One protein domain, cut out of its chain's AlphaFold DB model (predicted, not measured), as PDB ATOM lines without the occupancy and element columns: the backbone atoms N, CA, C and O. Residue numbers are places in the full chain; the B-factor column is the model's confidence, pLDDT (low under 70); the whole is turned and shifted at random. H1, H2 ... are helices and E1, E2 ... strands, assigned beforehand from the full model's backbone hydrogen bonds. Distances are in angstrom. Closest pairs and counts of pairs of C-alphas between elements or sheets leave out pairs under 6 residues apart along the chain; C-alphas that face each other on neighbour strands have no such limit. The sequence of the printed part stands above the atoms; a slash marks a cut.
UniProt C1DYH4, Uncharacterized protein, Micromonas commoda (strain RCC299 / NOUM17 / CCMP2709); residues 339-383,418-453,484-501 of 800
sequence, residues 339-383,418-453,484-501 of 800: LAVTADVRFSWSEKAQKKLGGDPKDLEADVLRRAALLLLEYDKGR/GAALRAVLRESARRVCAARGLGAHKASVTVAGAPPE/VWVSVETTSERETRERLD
ATOM      1  N   LEU A 339      37.577  -7.009  26.773       65.12
ATOM      2  CA  LEU A 339      37.335  -5.561  26.682       65.12
ATOM      3  C   LEU A 339      36.775  -5.122  25.316       65.12
ATOM      4  O   LEU A 339      37.264  -4.174  24.715       65.12
ATOM      5  N   ALA A 340      35.690  -5.738  24.850       61.19
ATOM      6  CA  ALA A 340      34.944  -5.215  23.706       61.19
ATOM      7  C   ALA A 340      34.407  -3.794  23.988       61.19
ATOM      8  O   ALA A 340      33.965  -3.484  25.104       61.19
ATOM      9  N   VAL A 341      34.368  -2.941  22.959       58.72
ATOM     10  CA  VAL A 341      33.666  -1.647  22.998       58.72
ATOM     11  C   VAL A 341      32.162  -1.892  22.911       58.72
ATOM     12  O   VAL A 341      31.673  -2.428  21.918       58.72
ATOM     13  N   THR A 342      31.389  -1.493  23.928       61.59
ATOM     14  CA  THR A 342      29.950  -1.810  23.966       61.59
ATOM     15  C   THR A 342      29.060  -0.610  24.264       61.59
ATOM     16  O   THR A 342      29.405   0.316  24.996       61.59
ATOM     17  N   ALA A 343      27.875  -0.622  23.648       57.00
ATOM     18  CA  ALA A 343      26.928   0.491  23.672       57.00
ATOM     19  C   ALA A 343      26.004   0.515  24.910       57.00
ATOM     20  O   ALA A 343      25.180   1.422  25.037       57.00
ATOM     21  N   ASP A 344      26.110  -0.474  25.802       71.38
ATOM     22  CA  ASP A 344      25.245  -0.651  26.974       71.38
ATOM     23  C   ASP A 344      26.058  -0.505  28.267       71.38
ATOM     24  O   ASP A 344      26.647  -1.463  28.772       71.38
ATOM     25  N   VAL A 345      26.103   0.726  28.785       75.75
ATOM     26  CA  VAL A 345      26.707   1.042  30.085       75.75
ATOM     27  C   VAL A 345      25.611   1.078  31.143       75.75
ATOM     28  O   VAL A 345      24.733   1.944  31.123       75.75
ATOM     29  N   ARG A 346      25.687   0.148  32.092       82.50
ATOM     30  CA  ARG A 346      24.735  -0.021  33.193       82.50
ATOM     31  C   ARG A 346      25.358   0.411  34.511       82.50
ATOM     32  O   ARG A 346      26.570   0.338  34.693       82.50
ATOM     33  N   PHE A 347      24.521   0.832  35.450       81.88
ATOM     34  CA  PHE A 347      24.963   1.326  36.749       81.88
ATOM     35  C   PHE A 347      24.326   0.544  37.894       81.88
ATOM     36  O   PHE A 347      23.158   0.163  37.837       81.88
ATOM     37  N   SER A 348      25.107   0.337  38.951       84.56
ATOM     38  CA  SER A 348      24.642  -0.173  40.235       84.56
ATOM     39  C   SER A 348      25.162   0.739  41.340       84.56
ATOM     40  O   SER A 348      26.345   1.073  41.372       84.56
ATOM     41  N   TRP A 349      24.288   1.153  42.254       82.88
ATOM     42  CA  TRP A 349      24.639   2.032  43.369       82.88
ATOM     43  C   TRP A 349      24.139   1.405  44.669       82.88
ATOM     44  O   TRP A 349      22.955   1.079  44.767       82.88
ATOM     45  N   SER A 350      24.992   1.279  45.690       83.31
ATOM     46  CA  SER A 350      24.528   0.825  47.008       83.31
ATOM     47  C   SER A 350      23.547   1.832  47.627       83.31
ATOM     48  O   SER A 350      23.645   3.041  47.392       83.31
ATOM     49  N   GLU A 351      22.630   1.362  48.482       78.56
ATOM     50  CA  GLU A 351      21.661   2.242  49.160       78.56
ATOM     51  C   GLU A 351      22.380   3.366  49.929       78.56
ATOM     52  O   GLU A 351      21.980   4.530  49.867       78.56
ATOM     53  N   LYS A 352      23.501   3.063  50.606       79.62
ATOM     54  CA  LYS A 352      24.272   4.081  51.338       79.62
ATOM     55  C   LYS A 352      25.104   4.971  50.412       79.62
ATOM     56  O   LYS A 352      25.404   6.088  50.828       79.62
ATOM     57  N   ALA A 353      25.470   4.537  49.204       78.31
ATOM     58  CA  ALA A 353      26.076   5.413  48.202       78.31
ATOM     59  C   ALA A 353      25.037   6.425  47.696       78.31
ATOM     60  O   ALA A 353      25.246   7.626  47.872       78.31
ATOM     61  N   GLN A 354      23.876   5.968  47.206       80.44
ATOM     62  CA  GLN A 354      22.770   6.843  46.781       80.44
ATOM     63  C   GLN A 354      22.396   7.854  47.880       80.44
ATOM     64  O   GLN A 354      22.377   9.064  47.653       80.44
ATOM     65  N   LYS A 355      22.195   7.368  49.111       82.06
ATOM     66  CA  LYS A 355      21.791   8.167  50.280       82.06
ATOM     67  C   LYS A 355      22.848   9.164  50.770       82.06
ATOM     68  O   LYS A 355      22.487  10.119  51.452       82.06
ATOM     69  N   LYS A 356      24.133   8.962  50.448       82.44
ATOM     70  CA  LYS A 356      25.225   9.909  50.755       82.44
ATOM     71  C   LYS A 356      25.494  10.898  49.616       82.44
ATOM     72  O   LYS A 356      25.867  12.027  49.912       82.44
ATOM     73  N   LEU A 357      25.329  10.491  48.352       79.81
ATOM     74  CA  LEU A 357      25.523  11.356  47.177       79.81
ATOM     75  C   LEU A 357      24.354  12.333  46.979       79.81
ATOM     76  O   LEU A 357      24.576  13.503  46.663       79.81
ATOM     77  N   GLY A 358      23.124  11.849  47.184       74.25
ATOM     78  CA  GLY A 358      21.885  12.606  47.017       74.25
ATOM     79  C   GLY A 358      21.520  12.933  45.559       74.25
ATOM     80  O   GLY A 358      22.375  13.052  44.679       74.25
ATOM     81  N   GLY A 359      20.221  13.134  45.326       77.81
ATOM     82  CA  GLY A 359      19.635  13.357  43.997       77.81
ATOM     83  C   GLY A 359      19.034  12.088  43.383       77.81
ATOM     84  O   GLY A 359      18.983  11.043  44.031       77.81
ATOM     85  N   ASP A 360      18.559  12.194  42.141       82.44
ATOM     86  CA  ASP A 360      18.156  11.039  41.330       82.44
ATOM     87  C   ASP A 360      19.423  10.263  40.908       82.44
ATOM     88  O   ASP A 360      20.365  10.893  40.409       82.44
ATOM     89  N   PRO A 361      19.489   8.924  41.063       79.81
ATOM     90  CA  PRO A 361      20.554   8.110  40.479       79.81
ATOM     91  C   PRO A 361      20.834   8.442  39.007       79.81
ATOM     92  O   PRO A 361      21.994   8.544  38.622       79.81
ATOM     93  N   LYS A 362      19.807   8.760  38.210       84.00
ATOM     94  CA  LYS A 362      19.949   9.122  36.788       84.00
ATOM     95  C   LYS A 362      20.718  10.422  36.558       84.00
ATOM     96  O   LYS A 362      21.384  10.557  35.532       84.00
ATOM     97  N   ASP A 363      20.667  11.372  37.494       84.06
ATOM     98  CA  ASP A 363      21.496  12.583  37.426       84.06
ATOM     99  C   ASP A 363      22.969  12.259  37.713       84.06
ATOM    100  O   ASP A 363      23.854  12.833  37.077       84.06
ATOM    101  N   LEU A 364      23.240  11.325  38.632       83.38
ATOM    102  CA  LEU A 364      24.594  10.849  38.931       83.38
ATOM    103  C   LEU A 364      25.167  10.058  37.747       83.38
ATOM    104  O   LEU A 364      26.287  10.323  37.318       83.38
ATOM    105  N   GLU A 365      24.381   9.152  37.169       87.38
ATOM    106  CA  GLU A 365      24.716   8.369  35.972       87.38
ATOM    107  C   GLU A 365      25.005   9.284  34.777       87.38
ATOM    108  O   GLU A 365      26.039   9.158  34.120       87.38
ATOM    109  N   ALA A 366      24.152  10.284  34.541       82.44
ATOM    110  CA  ALA A 366      24.371  11.262  33.486       82.44
ATOM    111  C   ALA A 366      25.576  12.185  33.763       82.44
ATOM    112  O   ALA A 366      26.263  12.570  32.816       82.44
ATOM    113  N   ASP A 367      25.874  12.534  35.021       83.75
ATOM    114  CA  ASP A 367      27.105  13.249  35.390       83.75
ATOM    115  C   ASP A 367      28.364  12.392  35.137       83.75
ATOM    116  O   ASP A 367      29.380  12.937  34.696       83.75
ATOM    117  N   VAL A 368      28.307  11.071  35.363       84.75
ATOM    118  CA  VAL A 368      29.403  10.134  35.048       84.75
ATOM    119  C   VAL A 368      29.585   9.998  33.538       84.75
ATOM    120  O   VAL A 368      30.683  10.249  33.046       84.75
ATOM    121  N   LEU A 369      28.526   9.684  32.787       83.50
ATOM    122  CA  LEU A 369      28.595   9.499  31.331       83.50
ATOM    123  C   LEU A 369      29.069  10.768  30.603       83.50
ATOM    124  O   LEU A 369      29.893  10.684  29.694       83.50
ATOM    125  N   ARG A 370      28.621  11.960  31.028       81.75
ATOM    126  CA  ARG A 370      29.105  13.238  30.468       81.75
ATOM    127  C   ARG A 370      30.602  13.452  30.705       81.75
ATOM    128  O   ARG A 370      31.273  13.984  29.828       81.75
ATOM    129  N   ARG A 371      31.127  13.066  31.873       83.88
ATOM    130  CA  ARG A 371      32.565  13.168  32.185       83.88
ATOM    131  C   ARG A 371      33.380  12.122  31.427       83.88
ATOM    132  O   ARG A 371      34.431  12.472  30.903       83.88
ATOM    133  N   ALA A 372      32.864  10.903  31.287       82.75
ATOM    134  CA  ALA A 372      33.520   9.834  30.542       82.75
ATOM    135  C   ALA A 372      33.679  10.215  29.063       82.75
ATOM    136  O   ALA A 372      34.781  10.150  28.526       82.75
ATOM    137  N   ALA A 373      32.617  10.741  28.442       77.06
ATOM    138  CA  ALA A 373      32.665  11.253  27.073       77.06
ATOM    139  C   ALA A 373      33.652  12.425  26.894       77.06
ATOM    140  O   ALA A 373      34.298  12.524  25.855       77.06
ATOM    141  N   LEU A 374      33.805  13.308  27.892       79.44
ATOM    142  CA  LEU A 374      34.809  14.381  27.839       79.44
ATOM    143  C   LEU A 374      36.244  13.839  27.910       79.44
ATOM    144  O   LEU A 374      37.095  14.335  27.180       79.44
ATOM    145  N   LEU A 375      36.494  12.819  28.737       78.12
ATOM    146  CA  LEU A 375      37.809  12.181  28.847       78.12
ATOM    147  C   LEU A 375      38.176  11.370  27.595       78.12
ATOM    148  O   LEU A 375      39.329  11.416  27.178       78.12
ATOM    149  N   LEU A 376      37.218  10.695  26.945       77.88
ATOM    150  CA  LEU A 376      37.451  10.055  25.638       77.88
ATOM    151  C   LEU A 376      37.788  11.102  24.571       77.88
ATOM    152  O   LEU A 376      38.813  11.001  23.910       77.88
ATOM    153  N   LEU A 377      37.039  12.208  24.517       78.50
ATOM    154  CA  LEU A 377      37.362  13.334  23.635       78.50
ATOM    155  C   LEU A 377      38.701  14.024  23.964       78.50
ATOM    156  O   LEU A 377      39.132  14.883  23.196       78.50
ATOM    157  N   GLU A 378      39.350  13.732  25.091       79.81
ATOM    158  CA  GLU A 378      40.731  14.138  25.392       79.81
ATOM    159  C   GLU A 378      41.733  13.042  24.976       79.81
ATOM    160  O   GLU A 378      42.745  13.364  24.357       79.81
ATOM    161  N   TYR A 379      41.399  11.768  25.196       75.56
ATOM    162  CA  TYR A 379      42.140  10.579  24.749       75.56
ATOM    163  C   TYR A 379      42.265  10.460  23.217       75.56
ATOM    164  O   TYR A 379      43.303  10.040  22.705       75.56
ATOM    165  N   ASP A 380      41.244  10.874  22.467       76.25
ATOM    166  CA  ASP A 380      41.234  10.864  20.995       76.25
ATOM    167  C   ASP A 380      42.124  11.959  20.400       76.25
ATOM    168  O   ASP A 380      42.788  11.747  19.390       76.25
ATOM    169  N   LYS A 381      42.224  13.116  21.070       75.00
ATOM    170  CA  LYS A 381      43.186  14.176  20.706       75.00
ATOM    171  C   LYS A 381      44.632  13.789  21.023       75.00
ATOM    172  O   LYS A 381      45.546  14.450  20.545       75.00
ATOM    173  N   GLY A 382      44.822  12.772  21.867       63.12
ATOM    174  CA  GLY A 382      46.119  12.186  22.189       63.12
ATOM    175  C   GLY A 382      46.601  11.156  21.166       63.12
ATOM    176  O   GLY A 382      47.750  10.737  21.266       63.12
ATOM    177  N   ARG A 383      45.770  10.755  20.188       67.06
ATOM    178  CA  ARG A 383      46.215   9.892  19.087       67.06
ATOM    179  C   ARG A 383      47.321  10.634  18.318       67.06
ATOM    180  O   ARG A 383      47.048  11.732  17.824       67.06
ATOM    181  N   GLY A 418      38.050  -0.389  24.414       76.38
ATOM    182  CA  GLY A 418      37.277  -0.920  25.540       76.38
ATOM    183  C   GLY A 418      37.967  -0.711  26.891       76.38
ATOM    184  O   GLY A 418      37.315  -0.312  27.866       76.38
ATOM    185  N   ALA A 419      39.295  -0.872  26.947       77.62
ATOM    186  CA  ALA A 419      40.115  -0.508  28.104       77.62
ATOM    187  C   ALA A 419      39.966   0.983  28.449       77.62
ATOM    188  O   ALA A 419      39.713   1.343  29.604       77.62
ATOM    189  N   ALA A 420      40.063   1.859  27.444       79.00
ATOM    190  CA  ALA A 420      39.899   3.299  27.611       79.00
ATOM    191  C   ALA A 420      38.485   3.657  28.096       79.00
ATOM    192  O   ALA A 420      38.348   4.451  29.030       79.00
ATOM    193  N   LEU A 421      37.441   3.023  27.547       80.00
ATOM    194  CA  LEU A 421      36.050   3.184  27.978       80.00
ATOM    195  C   LEU A 421      35.864   2.807  29.457       80.00
ATOM    196  O   LEU A 421      35.307   3.594  30.230       80.00
ATOM    197  N   ARG A 422      36.358   1.638  29.894       80.00
ATOM    198  CA  ARG A 422      36.256   1.226  31.308       80.00
ATOM    199  C   ARG A 422      37.079   2.140  32.229       80.00
ATOM    200  O   ARG A 422      36.588   2.506  33.302       80.00
ATOM    201  N   ALA A 423      38.257   2.598  31.796       80.31
ATOM    202  CA  ALA A 423      39.086   3.551  32.539       80.31
ATOM    203  C   ALA A 423      38.384   4.913  32.737       80.31
ATOM    204  O   ALA A 423      38.258   5.379  33.876       80.31
ATOM    205  N   VAL A 424      37.826   5.518  31.675       83.31
ATOM    206  CA  VAL A 424      37.111   6.804  31.797       83.31
ATOM    207  C   VAL A 424      35.836   6.699  32.626       83.31
ATOM    208  O   VAL A 424      35.496   7.660  33.321       83.31
ATOM    209  N   LEU A 425      35.132   5.562  32.593       83.19
ATOM    210  CA  LEU A 425      33.933   5.328  33.401       83.19
ATOM    211  C   LEU A 425      34.294   5.235  34.888       83.19
ATOM    212  O   LEU A 425      33.688   5.932  35.709       83.19
ATOM    213  N   ARG A 426      35.332   4.455  35.222       83.81
ATOM    214  CA  ARG A 426      35.882   4.327  36.580       83.81
ATOM    215  C   ARG A 426      36.293   5.686  37.144       83.81
ATOM    216  O   ARG A 426      35.863   6.065  38.236       83.81
ATOM    217  N   GLU A 427      37.095   6.440  36.398       83.25
ATOM    218  CA  GLU A 427      37.606   7.737  36.847       83.25
ATOM    219  C   GLU A 427      36.504   8.809  36.903       83.25
ATOM    220  O   GLU A 427      36.459   9.628  37.824       83.25
ATOM    221  N   SER A 428      35.531   8.768  35.993       84.88
ATOM    222  CA  SER A 428      34.376   9.672  36.038       84.88
ATOM    223  C   SER A 428      33.480   9.411  37.247       84.88
ATOM    224  O   SER A 428      33.078  10.367  37.915       84.88
ATOM    225  N   ALA A 429      33.224   8.146  37.591       84.06
ATOM    226  CA  ALA A 429      32.492   7.773  38.802       84.06
ATOM    227  C   ALA A 429      33.242   8.188  40.080       84.06
ATOM    228  O   ALA A 429      32.633   8.782  40.976       84.06
ATOM    229  N   ARG A 430      34.570   7.997  40.136       83.44
ATOM    230  CA  ARG A 430      35.425   8.514  41.223       83.44
ATOM    231  C   ARG A 430      35.317  10.037  41.364       83.44
ATOM    232  O   ARG A 430      35.062  10.534  42.465       83.44
ATOM    233  N   ARG A 431      35.425  10.787  40.257       84.50
ATOM    234  CA  ARG A 431      35.295  12.260  40.235       84.50
ATOM    235  C   ARG A 431      33.907  12.743  40.659       84.50
ATOM    236  O   ARG A 431      33.821  13.744  41.370       84.50
ATOM    237  N   VAL A 432      32.829  12.055  40.269       84.38
ATOM    238  CA  VAL A 432      31.459  12.379  40.718       84.38
ATOM    239  C   VAL A 432      31.302  12.132  42.218       84.38
ATOM    240  O   VAL A 432      30.820  13.022  42.918       84.38
ATOM    241  N   CYS A 433      31.773  10.994  42.739       83.06
ATOM    242  CA  CYS A 433      31.718  10.702  44.175       83.06
ATOM    243  C   CYS A 433      32.470  11.753  45.004       83.06
ATOM    244  O   CYS A 433      31.904  12.323  45.941       83.06
ATOM    245  N   ALA A 434      33.706  12.074  44.606       81.56
ATOM    246  CA  ALA A 434      34.530  13.073  45.275       81.56
ATOM    247  C   ALA A 434      33.878  14.470  45.260       81.56
ATOM    248  O   ALA A 434      33.807  15.125  46.301       81.56
ATOM    249  N   ALA A 435      33.341  14.902  44.113       82.25
ATOM    250  CA  ALA A 435      32.667  16.196  43.971       82.25
ATOM    251  C   ALA A 435      31.351  16.299  44.769       82.25
ATOM    252  O   ALA A 435      30.961  17.397  45.162       82.25
ATOM    253  N   ARG A 436      30.679  15.171  45.036       80.56
ATOM    254  CA  ARG A 436      29.453  15.080  45.852       80.56
ATOM    255  C   ARG A 436      29.738  14.836  47.349       80.56
ATOM    256  O   ARG A 436      28.825  14.524  48.105       80.56
ATOM    257  N   GLY A 437      30.988  14.973  47.804       68.81
ATOM    258  CA  GLY A 437      31.366  14.896  49.226       68.81
ATOM    259  C   GLY A 437      31.708  13.494  49.751       68.81
ATOM    260  O   GLY A 437      32.249  13.362  50.853       68.81
ATOM    261  N   LEU A 438      31.505  12.442  48.950       66.06
ATOM    262  CA  LEU A 438      32.111  11.128  49.171       66.06
ATOM    263  C   LEU A 438      33.576  11.177  48.707       66.06
ATOM    264  O   LEU A 438      33.938  10.664  47.652       66.06
ATOM    265  N   GLY A 439      34.414  11.849  49.506       57.41
ATOM    266  CA  GLY A 439      35.842  12.042  49.224       57.41
ATOM    267  C   GLY A 439      36.549  10.738  48.835       57.41
ATOM    268  O   GLY A 439      36.230   9.686  49.387       57.41
ATOM    269  N   ALA A 440      37.499  10.829  47.898       53.03
ATOM    270  CA  ALA A 440      37.897   9.764  46.964       53.03
ATOM    271  C   ALA A 440      38.135   8.349  47.536       53.03
ATOM    272  O   ALA A 440      37.903   7.373  46.834       53.03
ATOM    273  N   HIS A 441      38.543   8.213  48.800       55.78
ATOM    274  CA  HIS A 441      38.805   6.924  49.462       55.78
ATOM    275  C   HIS A 441      37.595   6.345  50.235       55.78
ATOM    276  O   HIS A 441      37.755   5.426  51.032       55.78
ATOM    277  N   LYS A 442      36.386   6.907  50.069       65.25
ATOM    278  CA  LYS A 442      35.153   6.487  50.780       65.25
ATOM    279  C   LYS A 442      34.121   5.777  49.896       65.25
ATOM    280  O   LYS A 442      33.140   5.245  50.422       65.25
ATOM    281  N   ALA A 443      34.333   5.773  48.583       68.81
ATOM    282  CA  ALA A 443      33.539   5.034  47.610       68.81
ATOM    283  C   ALA A 443      34.439   4.019  46.891       68.81
ATOM    284  O   ALA A 443      35.499   4.385  46.385       68.81
ATOM    285  N   SER A 444      34.016   2.757  46.856       74.56
ATOM    286  CA  SER A 444      34.566   1.757  45.946       74.56
ATOM    287  C   SER A 444      33.852   1.907  44.608       74.56
ATOM    288  O   SER A 444      32.623   1.967  44.569       74.56
ATOM    289  N   VAL A 445      34.620   1.963  43.526       75.69
ATOM    290  CA  VAL A 445      34.118   1.974  42.149       75.69
ATOM    291  C   VAL A 445      34.747   0.778  41.452       75.69
ATOM    292  O   VAL A 445      35.972   0.729  41.334       75.69
ATOM    293  N   THR A 446      33.923  -0.160  41.001       75.75
ATOM    294  CA  THR A 446      34.334  -1.297  40.168       75.75
ATOM    295  C   THR A 446      33.650  -1.209  38.808       75.75
ATOM    296  O   THR A 446      32.543  -0.680  38.690       75.75
ATOM    297  N   VAL A 447      34.332  -1.684  37.765       72.06
ATOM    298  CA  VAL A 447      33.813  -1.725  36.392       72.06
ATOM    299  C   VAL A 447      34.062  -3.129  35.847       72.06
ATOM    300  O   VAL A 447      35.176  -3.622  35.982       72.06
ATOM    301  N   ALA A 448      33.040  -3.787  35.296       68.31
ATOM    302  CA  ALA A 448      33.124  -5.187  34.860       68.31
ATOM    303  C   ALA A 448      32.221  -5.485  33.649       68.31
ATOM    304  O   ALA A 448      31.180  -4.842  33.473       68.31
ATOM    305  N   GLY A 449      32.600  -6.476  32.836       55.06
ATOM    306  CA  GLY A 449      31.734  -7.067  31.810       55.06
ATOM    307  C   GLY A 449      30.741  -8.037  32.453       55.06
ATOM    308  O   GLY A 449      31.108  -9.161  32.773       55.06
ATOM    309  N   ALA A 450      29.498  -7.585  32.652       51.97
ATOM    310  CA  ALA A 450      28.499  -8.191  33.547       51.97
ATOM    311  C   ALA A 450      28.939  -8.324  35.034       51.97
ATOM    312  O   ALA A 450      30.122  -8.418  35.355       51.97
ATOM    313  N   PRO A 451      27.998  -8.316  35.999       43.78
ATOM    314  CA  PRO A 451      28.312  -8.640  37.382       43.78
ATOM    315  C   PRO A 451      28.249 -10.167  37.590       43.78
ATOM    316  O   PRO A 451      27.270 -10.782  37.161       43.78
ATOM    317  N   PRO A 452      29.160 -10.782  38.373       39.50
ATOM    318  CA  PRO A 452      28.910 -12.119  38.941       39.50
ATOM    319  C   PRO A 452      27.672 -12.123  39.872       39.50
ATOM    320  O   PRO A 452      27.097 -13.162  40.176       39.50
ATOM    321  N   GLU A 453      27.240 -10.922  40.269       37.88
ATOM    322  CA  GLU A 453      26.116 -10.552  41.130       37.88
ATOM    323  C   GLU A 453      24.736 -11.206  40.913       37.88
ATOM    324  O   GLU A 453      23.890 -11.205  41.811       37.88
ATOM    325  N   VAL A 484      28.660  -3.242  29.964       70.38
ATOM    326  CA  VAL A 484      29.643  -2.766  30.952       70.38
ATOM    327  C   VAL A 484      28.907  -2.238  32.177       70.38
ATOM    328  O   VAL A 484      28.114  -1.305  32.082       70.38
ATOM    329  N   TRP A 485      29.186  -2.807  33.347       75.25
ATOM    330  CA  TRP A 485      28.570  -2.402  34.609       75.25
ATOM    331  C   TRP A 485      29.520  -1.555  35.443       75.25
ATOM    332  O   TRP A 485      30.609  -2.005  35.787       75.25
ATOM    333  N   VAL A 486      29.077  -0.356  35.816       80.00
ATOM    334  CA  VAL A 486      29.749   0.537  36.764       80.00
ATOM    335  C   VAL A 486      29.056   0.409  38.121       80.00
ATOM    336  O   VAL A 486      27.936   0.889  38.310       80.00
ATOM    337  N   SER A 487      29.723  -0.243  39.070       82.31
ATOM    338  CA  SER A 487      29.209  -0.475  40.423       82.31
ATOM    339  C   SER A 487      29.861   0.478  41.423       82.31
ATOM    340  O   SER A 487      31.086   0.578  41.493       82.31
ATOM    341  N   VAL A 488      29.039   1.176  42.211       80.69
ATOM    342  CA  VAL A 488      29.473   2.168  43.202       80.69
ATOM    343  C   VAL A 488      28.922   1.816  44.583       80.69
ATOM    344  O   VAL A 488      27.728   1.955  44.858       80.69
ATOM    345  N   GLU A 489      29.813   1.406  45.480       83.19
ATOM    346  CA  GLU A 489      29.508   1.080  46.878       83.19
ATOM    347  C   GLU A 489      30.281   2.008  47.825       83.19
ATOM    348  O   GLU A 489      31.283   2.611  47.440       83.19
ATOM    349  N   THR A 490      29.884   2.123  49.096       79.12
ATOM    350  CA  THR A 490      30.781   2.745  50.088       79.12
ATOM    351  C   THR A 490      31.793   1.730  50.611       79.12
ATOM    352  O   THR A 490      31.471   0.556  50.740       79.12
ATOM    353  N   THR A 491      33.024   2.143  50.928       73.00
ATOM    354  CA  THR A 491      34.092   1.190  51.320       73.00
ATOM    355  C   THR A 491      33.705   0.325  52.527       73.00
ATOM    356  O   THR A 491      33.909  -0.883  52.517       73.00
ATOM    357  N   SER A 492      32.994   0.913  53.494       69.62
ATOM    358  CA  SER A 492      32.390   0.217  54.640       69.62
ATOM    359  C   SER A 492      31.316  -0.829  54.292       69.62
ATOM    360  O   SER A 492      30.953  -1.626  55.147       69.62
ATOM    361  N   GLU A 493      30.739  -0.788  53.089       62.84
ATOM    362  CA  GLU A 493      29.807  -1.817  52.600       62.84
ATOM    363  C   GLU A 493      30.549  -2.960  51.950       62.84
ATOM    364  O   GLU A 493      30.282  -4.115  52.273       62.84
ATOM    365  N   ARG A 494      31.533  -2.627  51.118       66.56
ATOM    366  CA  ARG A 494      32.398  -3.609  50.491       66.56
ATOM    367  C   ARG A 494      33.132  -4.465  51.532       66.56
ATOM    368  O   ARG A 494      33.070  -5.686  51.457       66.56
ATOM    369  N   GLU A 495      33.676  -3.848  52.584       63.91
ATOM    370  CA  GLU A 495      34.245  -4.566  53.740       63.91
ATOM    371  C   GLU A 495      33.244  -5.507  54.438       63.91
ATOM    372  O   GLU A 495      33.656  -6.478  55.072       63.91
ATOM    373  N   THR A 496      31.935  -5.229  54.376       54.50
ATOM    374  CA  THR A 496      30.905  -6.148  54.893       54.50
ATOM    375  C   THR A 496      30.493  -7.214  53.881       54.50
ATOM    376  O   THR A 496      30.182  -8.321  54.306       54.50
ATOM    377  N   ARG A 497      30.541  -6.920  52.575       54.66
ATOM    378  CA  ARG A 497      30.268  -7.866  51.485       54.66
ATOM    379  C   ARG A 497      31.334  -8.958  51.440       54.66
ATOM    380  O   ARG A 497      31.016 -10.120  51.640       54.66
ATOM    381  N   GLU A 498      32.609  -8.574  51.392       53.59
ATOM    382  CA  GLU A 498      33.750  -9.504  51.406       53.59
ATOM    383  C   GLU A 498      33.740 -10.436  52.633       53.59
ATOM    384  O   GLU A 498      34.089 -11.611  52.537       53.59
ATOM    385  N   ARG A 499      33.277  -9.946  53.794       48.41
ATOM    386  CA  ARG A 499      33.093 -10.763  55.011       48.41
ATOM    387  C   ARG A 499      31.893 -11.711  54.945       48.41
ATOM    388  O   ARG A 499      31.914 -12.735  55.624       48.41
ATOM    389  N   LEU A 500      30.849 -11.365  54.191       45.22
ATOM    390  CA  LEU A 500      29.695 -12.233  53.954       45.22
ATOM    391  C   LEU A 500      30.042 -13.315  52.929       45.22
ATOM    392  O   LEU A 500      29.769 -14.484  53.196       45.22
ATOM    393  N   ASP A 501      30.729 -12.971  51.843       41.41
ATOM    394  CA  ASP A 501      31.089 -13.915  50.779       41.41
ATOM    395  C   ASP A 501      32.146 -14.923  51.251       41.41
ATOM    396  O   ASP A 501      32.006 -16.130  51.047       41.41
TER     397      ASP A 501
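AT A GLANCE: This is residues 339 to 383, 418 to 453 and 484 to 501 of the 800 residues of an uncharacterized protein of Micromonas commoda (strain RCC299 / NOUM17 / CCMP2709) (UniProt C1DYH4). A small sheet of three strands is covered on one face by two long helices, H2 and H3, which cross steeply; no named helix covers the other face. The short helix H1 sits beside the ends of E1 and E3, and H4 runs on directly from E3, sticking out with residues 495 to 501. The printed part has 99 residues with four named helices and three named strands, in the order E1 H1 H2 H3 E2 E3 H4, and its class is mixed, helices and strands. The sheet's order is E1 E3 E2, mixed, with E1 and E3 parallel and E3 and E2 antiparallel. The whole is compact, with a radius of gyration of the C-alphas of 13.6 A, yet only just elongated, spanning 43 by 28 by 22 A.

IN THESE COORDINATES: In the sheet, E1 is residues 345 to 349, 13.5 A long, beginning at C-alpha 345 (26.707, 1.042, 30.085). E3, residues 484 to 490, is 19.9 A long, and E2, residues 443 to 449, is 20.0 A. H2, residues 361 to 379, measures 26.8 A, from C-alpha 361 at (20.554, 8.110, 40.479). H3, residues 418 to 435, measures 25.6 A. H1 is residues 351 to 357, 10.1 A, and H4 is residues 491 to 501, 15.4 A, ending at C-alpha 501 (31.089, -13.915, 50.779).

HOW THE PARTS SIT: E3 is the inner strand. N 346 and O 484 of E1 and E3 are 2.8 A apart, within hydrogen-bond range, and so are N 446 and O 487 of E2 and E3, at 3.0 A. H2 and H3 make two layers with the sheet, helices on one face of it. H3 lies over E3 and E2 at a height over the sheet of 8.9 A, only just along the strands, at 27 degrees to E3 on the local plane; its closest C-alphas to E2 are Arg 426 and Val 445, 6.3 A. H2 lies over E1, slantwise to the strands at 47 degrees on the local plane. H2 and H3 touch at a steep tilt of 54 degrees, opposite ways, with the C-alphas of Ala 372 and Val 424 closest at 4.9 A. H1, on the same face, lies over none of the strands; its C-alpha of Ala 353 is 5.7 A from that of Glu 489 in E3, the closest pair. H4 only grazes the sheet, with residues 491 to 494, and is apart from H2 and H3. Every O i to N i+4 pair is within hydrogen-bond range in H1, H2 and H3; in H4 it is 5 of 7.

THE WHOLE: The C-alphas farthest apart, of Lys 381 and Leu 500, are 44.6 A apart. Residues 384 to 417 and 454 to 483 are not printed, with C-alpha gaps of 15.4 A and 13.3 A. Of the links printed whole, none is long. The mean pLDDT of the printed part is 73.3; 30 residues are under 70, among them 492 to 501.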